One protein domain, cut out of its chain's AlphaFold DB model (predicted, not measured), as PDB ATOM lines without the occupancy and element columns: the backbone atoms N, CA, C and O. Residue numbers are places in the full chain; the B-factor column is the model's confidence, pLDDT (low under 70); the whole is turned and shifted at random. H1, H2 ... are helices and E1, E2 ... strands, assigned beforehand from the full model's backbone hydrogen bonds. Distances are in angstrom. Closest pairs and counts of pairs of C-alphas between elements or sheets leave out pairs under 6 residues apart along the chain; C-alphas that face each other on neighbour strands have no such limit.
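This is residues 30 to 105 of the 121 residues of an uncharacterized protein of Pseudoalteromonas sp. (UniProt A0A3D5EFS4). Two separate two-stranded hairpins, E1 with E2 and E3 with E4, lie far apart in an open, stretched-out chain with no shared core. Helix H1 and the thin stretch after it bridge the hairpins, and residues 94 to 105, with H2, stick out beyond E4. The printed part has 76 residues, in the order E1, E2, H1, E3, E4, H2; its two sheets are antiparallel and its class is mixed, helices and strands. It is extended, with a radius of gyration of the C-alphas of 22.4 A, and flat, spanning 61 by 47 by 18 A.

Find C-alpha 30 at (196.434, 238.812, 220.970); from there E1, residues 30 to 37, runs 21.2 A. E2, residues 45 to 52, runs 22.6 A, and H1 follows at residues 53 to 61. Look for E3 at residues 69 to 76, 20.9 A, beginning at (178.928, 212.104, 238.761), and E4 at 84 to 91, 22.3 A. H2, residues 96 to 105, ends at (195.211, 195.086, 221.429).

In the hairpin E1 and E2, antiparallel at 152 degrees, find N 33 and O 49 within hydrogen-bond range at 2.9 A. The closest C-alphas of E1 and H1 are those of Met 30 and Val 53, 5.9 A. The hairpin E3 and E4 is also antiparallel at 152 degrees, with N 72 and O 88 2.8 A apart. E1 and E2 are apart from E3, E4 and H2; H1 is apart from H2. Each O i to N i+4 pair is within range in H1; H2 has 2 of 6, beside 3 of 7 O i to N i+3 pairs.

The C-alphas farthest apart, Met 30 and Lys 80, are 64.6 A apart. The printed part has no cut and no long link. pLDDT is under 70 at residues 56, 58 to 66 and 97 to 105.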
ATOM      1  N   MET A  30     196.217 238.783 219.533       85.75
ATOM      2  CA  MET A  30     196.434 238.812 220.970       85.75
ATOM      3  C   MET A  30     195.122 239.228 221.624       85.75
ATOM      4  O   MET A  30     194.510 240.212 221.210       85.75
ATOM      5  N   VAL A  31     194.709 238.493 222.651       86.50
ATOM      6  CA  VAL A  31     193.505 238.769 223.436       86.50
ATOM      7  C   VAL A  31     193.911 239.160 224.847       86.50
ATOM      8  O   VAL A  31     194.739 238.511 225.486       86.50
ATOM      9  N   ASP A  32     193.306 240.234 225.342       89.94
ATOM     10  CA  ASP A  32     193.519 240.727 226.695       89.94
ATOM     11  C   ASP A  32     192.651 239.953 227.695       89.94
ATOM     12  O   ASP A  32     191.426 240.084 227.721       89.94
ATOM     13  N   VAL A  33     193.294 239.172 228.564       89.19
ATOM     14  CA  VAL A  33     192.635 238.369 229.602       89.19
ATOM     15  C   VAL A  33     192.878 238.990 230.979       89.19
ATOM     16  O   VAL A  33     194.005 239.343 231.334       89.19
ATOM     17  N   GLN A  34     191.827 239.117 231.796       90.88
ATOM     18  CA  GLN A  34     191.959 239.569 233.185       90.88
ATOM     19  C   GLN A  34     192.276 238.397 234.114       90.88
ATOM     20  O   GLN A  34     191.439 237.533 234.358       90.88
ATOM     21  N   VAL A  35     193.471 238.416 234.698       91.25
ATOM     22  CA  VAL A  35     193.904 237.439 235.699       91.25
ATOM     23  C   VAL A  35     193.771 238.051 237.093       91.25
ATOM     24  O   VAL A  35     194.275 239.147 237.362       91.25
ATOM     25  N   VAL A  36     193.085 237.340 237.987       93.75
ATOM     26  CA  VAL A  36     192.888 237.733 239.390       93.75
ATOM     27  C   VAL A  36     193.947 237.064 240.263       93.75
ATOM     28  O   VAL A  36     194.151 235.856 240.176       93.75
ATOM     29  N   ASP A  37     194.603 237.840 241.120       92.88
ATOM     30  CA  ASP A  37     195.508 237.326 242.147       92.88
ATOM     31  C   ASP A  37     194.722 237.079 243.443       92.88
ATOM     32  O   ASP A  37     194.285 238.022 244.108       92.88
ATOM     33  N   TYR A  38     194.520 235.803 243.780       91.75
ATOM     34  CA  TYR A  38     193.759 235.361 244.955       91.75
ATOM     35  C   TYR A  38     194.572 235.354 246.258       91.75
ATOM     36  O   TYR A  38     194.107 234.837 247.276       91.75
ATOM     37  N   SER A  39     195.786 235.905 246.259       90.62
ATOM     38  CA  SER A  39     196.565 236.032 247.485       90.62
ATOM     39  C   SER A  39     195.960 237.072 248.445       90.62
ATOM     40  O   SER A  39     195.498 238.146 248.058       90.62
ATOM     41  N   GLY A  40     195.965 236.752 249.743       92.12
ATOM     42  CA  GLY A  40     195.544 237.667 250.808       92.12
ATOM     43  C   GLY A  40     194.035 237.717 251.080       92.12
ATOM     44  O   GLY A  40     193.289 236.781 250.805       92.12
ATOM     45  N   LYS A  41     193.595 238.807 251.725       90.44
ATOM     46  CA  LYS A  41     192.184 239.050 252.070       90.44
ATOM     47  C   LYS A  41     191.519 239.899 250.976       90.44
ATOM     48  O   LYS A  41     192.184 240.781 250.434       90.44
ATOM     49  N   PRO A  42     190.221 239.699 250.689       92.56
ATOM     50  CA  PRO A  42     189.495 240.511 249.715       92.56
ATOM     51  C   PRO A  42     189.536 242.016 250.044       92.56
ATOM     52  O   PRO A  42     189.571 242.372 251.227       92.56
ATOM     53  N   PRO A  43     189.458 242.911 249.037       92.19
ATOM     54  CA  PRO A  43     189.261 242.644 247.607       92.19
ATOM     55  C   PRO A  43     190.560 242.319 246.843       92.19
ATOM     56  O   PRO A  43     191.588 242.970 247.022       92.19
ATOM     57  N   PHE A  44     190.481 241.333 245.944       94.81
ATOM     58  CA  PHE A  44     191.621 240.824 245.172       94.81
ATOM     59  C   PHE A  44     192.113 241.796 244.096       94.81
ATOM     60  O   PHE A  44     191.326 242.517 243.472       94.81
ATOM     61  N   LYS A  45     193.428 241.786 243.853       94.19
ATOM     62  CA  LYS A  45     194.053 242.559 242.774       94.19
ATOM     63  C   LYS A  45     193.856 241.844 241.437       94.19
ATOM     64  O   LYS A  45     193.830 240.618 241.375       94.19
ATOM     65  N   ARG A  46     193.701 242.619 240.363       93.88
ATOM     66  CA  ARG A  46     193.508 242.116 238.996       93.88
ATOM     67  C   ARG A  46     194.547 242.742 238.074       93.88
ATOM     68  O   ARG A  46     194.867 243.918 238.248       93.88
ATOM     69  N   ARG A  47     195.049 241.971 237.108       92.44
ATOM     70  CA  ARG A  47     195.946 242.439 236.042       92.44
ATOM     71  C   ARG A  47     195.444 241.963 234.683       92.44
ATOM     72  O   ARG A  47     194.956 240.841 234.575       92.44
ATOM     73  N   THR A  48     195.587 242.799 233.666       92.38
ATOM     74  CA  THR A  48     195.317 242.417 232.277       92.38
ATOM     75  C   THR A  48     196.597 241.854 231.670       92.38
ATOM     76  O   THR A  48     197.660 242.456 231.825       92.38
ATOM     77  N   VAL A  49     196.510 240.689 231.034       90.94
ATOM     78  CA  VAL A  49     197.627 240.023 230.357       90.94
ATOM     79  C   VAL A  49     197.196 239.720 228.928       90.94
ATOM     80  O   VAL A  49     196.176 239.068 228.729       90.94
ATOM     81  N   SER A  50     197.971 240.187 227.951       89.69
ATOM     82  CA  SER A  50     197.742 239.894 226.535       89.69
ATOM     83  C   SER A  50     198.320 238.517 226.202       89.69
ATOM     84  O   SER A  50     199.529 238.309 226.327       89.69
ATOM     85  N   LEU A  51     197.463 237.575 225.815       86.25
ATOM     86  CA  LEU A  51     197.818 236.195 225.467       86.25
ATOM     87  C   LEU A  51     197.475 235.913 224.005       86.25
ATOM     88  O   LEU A  51     196.608 236.573 223.435       86.25
ATOM     89  N   SER A  52     198.152 234.942 223.390       87.69
ATOM     90  CA  SER A  52     197.835 234.560 222.015       87.69
ATOM     91  C   SER A  52     196.498 233.814 221.957       87.69
ATOM     92  O   SER A  52     196.171 233.047 222.864       87.69
ATOM     93  N   VAL A  53     195.726 234.011 220.885       80.19
ATOM     94  CA  VAL A  53     194.436 233.314 220.695       80.19
ATOM     95  C   VAL A  53     194.596 231.790 220.721       80.19
ATOM     96  O   VAL A  53     193.744 231.096 221.266       80.19
ATOM     97  N   ASN A  54     195.705 231.263 220.188       78.44
ATOM     98  CA  ASN A  54     195.993 229.827 220.211       78.44
ATOM     99  C   ASN A  54     196.120 229.292 221.648       78.44
ATOM    100  O   ASN A  54     195.553 228.250 221.968       78.44
ATOM    101  N   ASP A  55     196.808 230.029 222.524       75.38
ATOM    102  CA  ASP A  55     196.965 229.630 223.926       75.38
ATOM    103  C   ASP A  55     195.624 229.684 224.680       75.38
ATOM    104  O   ASP A  55     195.349 228.828 225.522       75.38
ATOM    105  N   VAL A  56     194.765 230.662 224.362       69.50
ATOM    106  CA  VAL A  56     193.422 230.793 224.959       69.50
ATOM    107  C   VAL A  56     192.506 229.648 224.520       69.50
ATOM    108  O   VAL A  56     191.881 229.018 225.370       69.50
ATOM    109  N   ALA A  57     192.479 229.318 223.227       70.06
ATOM    110  CA  ALA A  57     191.649 228.235 222.695       70.06
ATOM    111  C   ALA A  57     192.038 226.861 223.271       70.06
ATOM    112  O   ALA A  57     191.177 226.042 223.590       70.06
ATOM    113  N   GLN A  58     193.339 226.613 223.460       68.25
ATOM    114  CA  GLN A  58     193.811 225.394 224.119       68.25
ATOM    115  C   GLN A  58     193.340 225.320 225.575       68.25
ATOM    116  O   GLN A  58     192.931 224.256 226.036       68.25
ATOM    117  N   LEU A  59     193.345 226.441 226.297       67.12
ATOM    118  CA  LEU A  59     192.890 226.480 227.685       67.12
ATOM    119  C   LEU A  59     191.383 226.214 227.816       67.12
ATOM    120  O   LEU A  59     190.975 225.527 228.750       67.12
ATOM    121  N   GLU A  60     190.574 226.706 226.875       65.12
ATOM    122  CA  GLU A  60     189.142 226.386 226.802       65.12
ATOM    123  C   GLU A  60     188.923 224.891 226.527       65.12
ATOM    124  O   GLU A  60     188.167 224.242 227.248       65.12
ATOM    125  N   SER A  61     189.672 224.304 225.585       61.59
ATOM    126  CA  SER A  61     189.529 222.883 225.226       61.59
ATOM    127  C   SER A  61     189.861 221.900 226.360       61.59
ATOM    128  O   SER A  61     189.286 220.817 226.428       61.59
ATOM    129  N   VAL A  62     190.749 222.266 227.292       61.47
ATOM    130  CA  VAL A  62     191.105 221.420 228.451       61.47
ATOM    131  C   VAL A  62     190.005 221.430 229.531       61.47
ATOM    132  O   VAL A  62     190.012 220.590 230.429       61.47
ATOM    133  N   GLY A  63     189.047 222.361 229.464       57.59
ATOM    134  CA  GLY A  63     188.018 222.562 230.491       57.59
ATOM    135  C   GLY A  63     186.648 221.925 230.225       57.59
ATOM    136  O   GLY A  63     185.782 222.036 231.093       57.59
ATOM    137  N   GLU A  64     186.419 221.296 229.068       57.81
ATOM    138  CA  GLU A  64     185.062 220.977 228.583       57.81
ATOM    139  C   GLU A  64     184.590 219.526 228.751       57.81
ATOM    140  O   GLU A  64     183.444 219.220 228.418       57.81
ATOM    141  N   GLU A  65     185.387 218.622 229.320       63.78
ATOM    142  CA  GLU A  65     184.861 217.293 229.644       63.78
ATOM    143  C   GLU A  65     183.968 217.381 230.891       63.78
ATOM    144  O   GLU A  65     184.413 217.270 232.036       63.78
ATOM    145  N   ALA A  66     182.676 217.619 230.664       64.94
ATOM    146  CA  ALA A  66     181.640 217.514 231.679       64.94
ATOM    147  C   ALA A  66     181.503 216.044 232.104       64.94
ATOM    148  O   ALA A  66     180.709 215.286 231.554       64.94
ATOM    149  N   ILE A  67     182.319 215.625 233.070       73.94
ATOM    150  CA  ILE A  67     182.244 214.281 233.643       73.94
ATOM    151  C   ILE A  67     181.036 214.233 234.583       73.94
ATOM    152  O   ILE A  67     181.015 214.893 235.626       73.94
ATOM    153  N   ASP A  68     180.036 213.431 234.228       85.75
ATOM    154  CA  ASP A  68     178.870 213.195 235.073       85.75
ATOM    155  C   ASP A  68     179.257 212.416 236.336       85.75
ATOM    156  O   ASP A  68     180.055 211.479 236.299       85.75
ATOM    157  N   TYR A  69     178.668 212.772 237.482       89.06
ATOM    158  CA  TYR A  69     178.928 212.104 238.761       89.06
ATOM    159  C   TYR A  69     177.673 211.436 239.321       89.06
ATOM    160  O   TYR A  69     176.629 212.065 239.487       89.06
ATOM    161  N   VAL A  70     177.807 210.174 239.735       93.06
ATOM    162  CA  VAL A  70     176.735 209.394 240.371       93.06
ATOM    163  C   VAL A  70     177.081 209.081 241.825       93.06
ATOM    164  O   VAL A  70     178.218 208.768 242.184       93.06
ATOM    165  N   LYS A  71     176.068 209.156 242.691       95.12
ATOM    166  CA  LYS A  71     176.174 208.787 244.104       95.12
ATOM    167  C   LYS A  71     176.106 207.268 244.256       95.12
ATOM    168  O   LYS A  71     175.041 206.674 244.104       95.12
ATOM    169  N   VAL A  72     177.221 206.654 244.634       95.06
ATOM    170  CA  VAL A  72     177.335 205.211 244.883       95.06
ATOM    171  C   VAL A  72     177.423 204.945 246.385       95.06
ATOM    172  O   VAL A  72     178.111 205.652 247.125       95.06
ATOM    173  N   THR A  73     176.716 203.918 246.855       94.88
ATOM    174  CA  THR A  73     176.777 203.452 248.250       94.88
ATOM    175  C   THR A  73     177.712 202.256 248.357       94.88
ATOM    176  O   THR A  73     177.379 201.162 247.908       94.88
ATOM    177  N   GLU A  74     178.863 202.443 248.988       94.06
ATOM    178  CA  GLU A  74     179.835 201.389 249.257       94.06
ATOM    179  C   GLU A  74     179.586 200.763 250.636       94.06
ATOM    180  O   GLU A  74     179.316 201.458 251.619       94.06
ATOM    181  N   VAL A  75     179.673 199.432 250.728       95.94
ATOM    182  CA  VAL A  75     179.552 198.687 251.990       95.94
ATOM    183  C   VAL A  75     180.940 198.244 252.443       95.94
ATOM    184  O   VAL A  75     181.556 197.380 251.824       95.94
ATOM    185  N   ILE A  76     181.411 198.781 253.565       93.62
ATOM    186  CA  ILE A  76     182.729 198.476 254.126       93.62
ATOM    187  C   ILE A  76     182.631 197.194 254.956       93.62
ATOM    188  O   ILE A  76     182.187 197.212 256.107       93.62
ATOM    189  N   LYS A  77     183.053 196.070 254.367       93.69
ATOM    190  CA  LYS A  77     183.003 194.718 254.956       93.69
ATOM    191  C   LYS A  77     184.137 194.467 255.959       93.69
ATOM    192  O   LYS A  77     184.945 193.561 255.781       93.69
ATOM    193  N   HIS A  78     184.218 195.285 257.003       93.00
ATOM    194  CA  HIS A  78     185.189 195.116 258.084       93.00
ATOM    195  C   HIS A  78     184.486 194.938 259.437       93.00
ATOM    196  O   HIS A  78     183.521 195.644 259.726       93.00
ATOM    197  N   GLY A  79     184.982 194.015 260.270       94.62
ATOM    198  CA  GLY A  79     184.415 193.699 261.586       94.62
ATOM    199  C   GLY A  79     183.247 192.704 261.547       94.62
ATOM    200  O   GLY A  79     183.078 191.956 260.586       94.62
ATOM    201  N   LYS A  80     182.453 192.667 262.625       94.06
ATOM    202  CA  LYS A  80     181.226 191.858 262.701       94.06
ATOM    203  C   LYS A  80     180.052 192.625 262.072       94.06
ATOM    204  O   LYS A  80     180.011 193.849 262.186       94.06
ATOM    205  N   PRO A  81     179.095 191.937 261.433       96.12
ATOM    206  CA  PRO A  81     177.915 192.582 260.870       96.12
ATOM    207  C   PRO A  81     177.035 193.215 261.967       96.12
ATOM    208  O   PRO A  81     177.038 192.726 263.101       96.12
ATOM    209  N   PRO A  82     176.240 194.252 261.636       94.31
ATOM    210  CA  PRO A  82     176.042 194.844 260.308       94.31
ATOM    211  C   PRO A  82     177.169 195.796 259.874       94.31
ATOM    212  O   PRO A  82     177.707 196.567 260.662       94.31
ATOM    213  N   TYR A  83     177.507 195.752 258.583       96.38
ATOM    214  CA  TYR A  83     178.607 196.533 258.015       96.38
ATOM    215  C   TYR A  83     178.264 198.012 257.818       96.38
ATOM    216  O   TYR A  83     177.129 198.377 257.501       96.38
ATOM    217  N   ARG A  84     179.289 198.861 257.935       95.00
ATOM    218  CA  ARG A  84     179.190 200.306 257.702       95.00
ATOM    219  C   ARG A  84     178.989 200.603 256.216       95.00
ATOM    220  O   ARG A  84     179.647 200.003 255.371       95.00
ATOM    221  N   ARG A  85     178.124 201.568 255.902       95.56
ATOM    222  CA  ARG A  85     177.893 202.068 254.539       95.56
ATOM    223  C   ARG A  85     178.447 203.482 254.386       95.56
ATOM    224  O   ARG A  85     178.301 204.282 255.307       95.56
ATOM    225  N   VAL A  86     179.062 203.784 253.247       95.50
ATOM    226  CA  VAL A  86     179.602 205.111 252.912       95.50
ATOM    227  C   VAL A  86     179.128 205.511 251.520       95.50
ATOM    228  O   VAL A  86     179.153 204.711 250.594       95.50
ATOM    229  N   THR A  87     178.666 206.749 251.373       96.31
ATOM    230  CA  THR A  87     178.279 207.315 250.076       96.31
ATOM    231  C   THR A  87     179.461 208.037 249.448       96.31
ATOM    232  O   THR A  87     180.035 208.916 250.093       96.31
ATOM    233  N   LYS A  88     179.786 207.716 248.195       94.56
ATOM    234  CA  LYS A  88     180.859 208.345 247.417       94.56
ATOM    235  C   LYS A  88     180.322 208.810 246.063       94.56
ATOM    236  O   LYS A  88     179.490 208.131 245.469       94.56
ATOM    237  N   MET A  89     180.796 209.960 245.589       94.19
ATOM    238  CA  MET A  89     180.544 210.419 244.221       94.19
ATOM    239  C   MET A  89     181.576 209.775 243.296       94.19
ATOM    240  O   MET A  89     182.778 209.895 243.551       94.19
ATOM    241  N   MET A  90     181.120 209.057 242.273       91.12
ATOM    242  CA  MET A  90     181.982 208.429 241.272       91.12
ATOM    243  C   MET A  90     181.675 208.977 239.878       91.12
ATOM    244  O   MET A  90     180.496 209.197 239.591       91.12
ATOM    245  N   PRO A  91     182.707 209.215 239.049       91.25
ATOM    246  CA  PRO A  91     182.512 209.634 237.668       91.25
ATOM    247  C   PRO A  91     181.850 208.514 236.857       91.25
ATOM    248  O   PRO A  91     182.089 207.329 237.112       91.25
ATOM    249  N   VAL A  92     181.013 208.900 235.902       89.94
ATOM    250  CA  VAL A  92     180.377 208.018 234.923       89.94
ATOM    251  C   VAL A  92     181.202 208.058 233.645       89.94
ATOM    252  O   VAL A  92     181.570 209.132 233.181       89.94
ATOM    253  N   TYR A  93     181.483 206.881 233.089       84.38
ATOM    254  CA  TYR A  93     182.143 206.735 231.798       84.38
ATOM    255  C   TYR A  93     181.271 205.881 230.878       84.38
ATOM    256  O   TYR A  93     180.674 204.897 231.334       84.38
ATOM    257  N   ASP A  94     181.219 206.238 229.597       81.62
ATOM    258  CA  ASP A  94     180.461 205.499 228.592       81.62
ATOM    259  C   ASP A  94     181.199 204.220 228.190       81.62
ATOM    260  O   ASP A  94     182.344 204.245 227.745       81.62
ATOM    261  N   VAL A  95     180.522 203.076 228.311       78.12
ATOM    262  CA  VAL A  95     181.115 201.753 228.037       78.12
ATOM    263  C   VAL A  95     181.557 201.616 226.574       78.12
ATOM    264  O   VAL A  95     182.600 201.027 226.303       78.12
ATOM    265  N   ALA A  96     180.825 202.231 225.638       72.06
ATOM    266  CA  ALA A  96     181.112 202.162 224.204       72.06
ATOM    267  C   ALA A  96     182.468 202.782 223.809       72.06
ATOM    268  O   ALA A  96     183.025 202.426 222.776       72.06
ATOM    269  N   GLN A  97     183.019 203.691 224.620       64.00
ATOM    270  CA  GLN A  97     184.333 204.290 224.360       64.00
ATOM    271  C   GLN A  97     185.484 203.306 224.609       64.00
ATOM    272  O   GLN A  97     186.540 203.428 223.992       64.00
ATOM    273  N   PHE A  98     185.292 202.326 225.494       66.88
ATOM    274  CA  PHE A  98     186.335 201.363 225.850       66.88
ATOM    275  C   PHE A  98     186.421 200.186 224.873       66.88
ATOM    276  O   PHE A  98     187.511 199.662 224.666       66.88
ATOM    277  N   GLU A  99     185.315 199.805 224.227       60.56
ATOM    278  CA  GLU A  99     185.293 198.702 223.251       60.56
ATOM    279  C   GLU A  99     186.215 198.977 222.050       60.56
ATOM    280  O   GLU A  99     186.919 198.081 221.592       60.56
ATOM    281  N   VAL A 100     186.307 200.237 221.608       60.91
ATOM    282  CA  VAL A 100     187.192 200.650 220.502       60.91
ATOM    283  C   VAL A 100     188.674 200.425 220.834       60.91
ATOM    284  O   VAL A 100     189.455 200.091 219.949       60.91
ATOM    285  N   LEU A 101     189.067 200.563 222.104       59.34
ATOM    286  CA  LEU A 101     190.458 200.384 222.533       59.34
ATOM    287  C   LEU A 101     190.835 198.899 222.674       59.34
ATOM    288  O   LEU A 101     191.961 198.517 222.363       59.34
ATOM    289  N   GLU A 102     189.904 198.041 223.105       60.22
ATOM    290  CA  GLU A 102     190.175 196.606 223.277       60.22
ATOM    291  C   GLU A 102     190.344 195.863 221.936       60.22
ATOM    292  O   GLU A 102     191.054 194.855 221.863       60.22
ATOM    293  N   GLU A 103     189.727 196.339 220.854       59.44
ATOM    294  CA  GLU A 103     189.865 195.733 219.522       59.44
ATOM    295  C   GLU A 103     191.272 195.910 218.919       59.44
ATOM    296  O   GLU A 103     191.735 195.051 218.159       59.44
ATOM    297  N   GLU A 104     191.999 196.968 219.292       59.66
ATOM    298  CA  GLU A 104     193.353 197.236 218.793       59.66
ATOM    299  C   GLU A 104     194.403 196.286 219.407       59.66
ATOM    300  O   GLU A 104     195.278 195.780 218.697       59.66
ATOM    301  N   ASP A 105     194.263 195.938 220.690       59.09
ATOM    302  CA  ASP A 105     195.211 195.086 221.429       59.09
ATOM    303  C   ASP A 105     195.100 193.585 221.088       59.09
ATOM    304  O   ASP A 105     196.060 192.811 221.221       59.09
TER     305      ASP A 105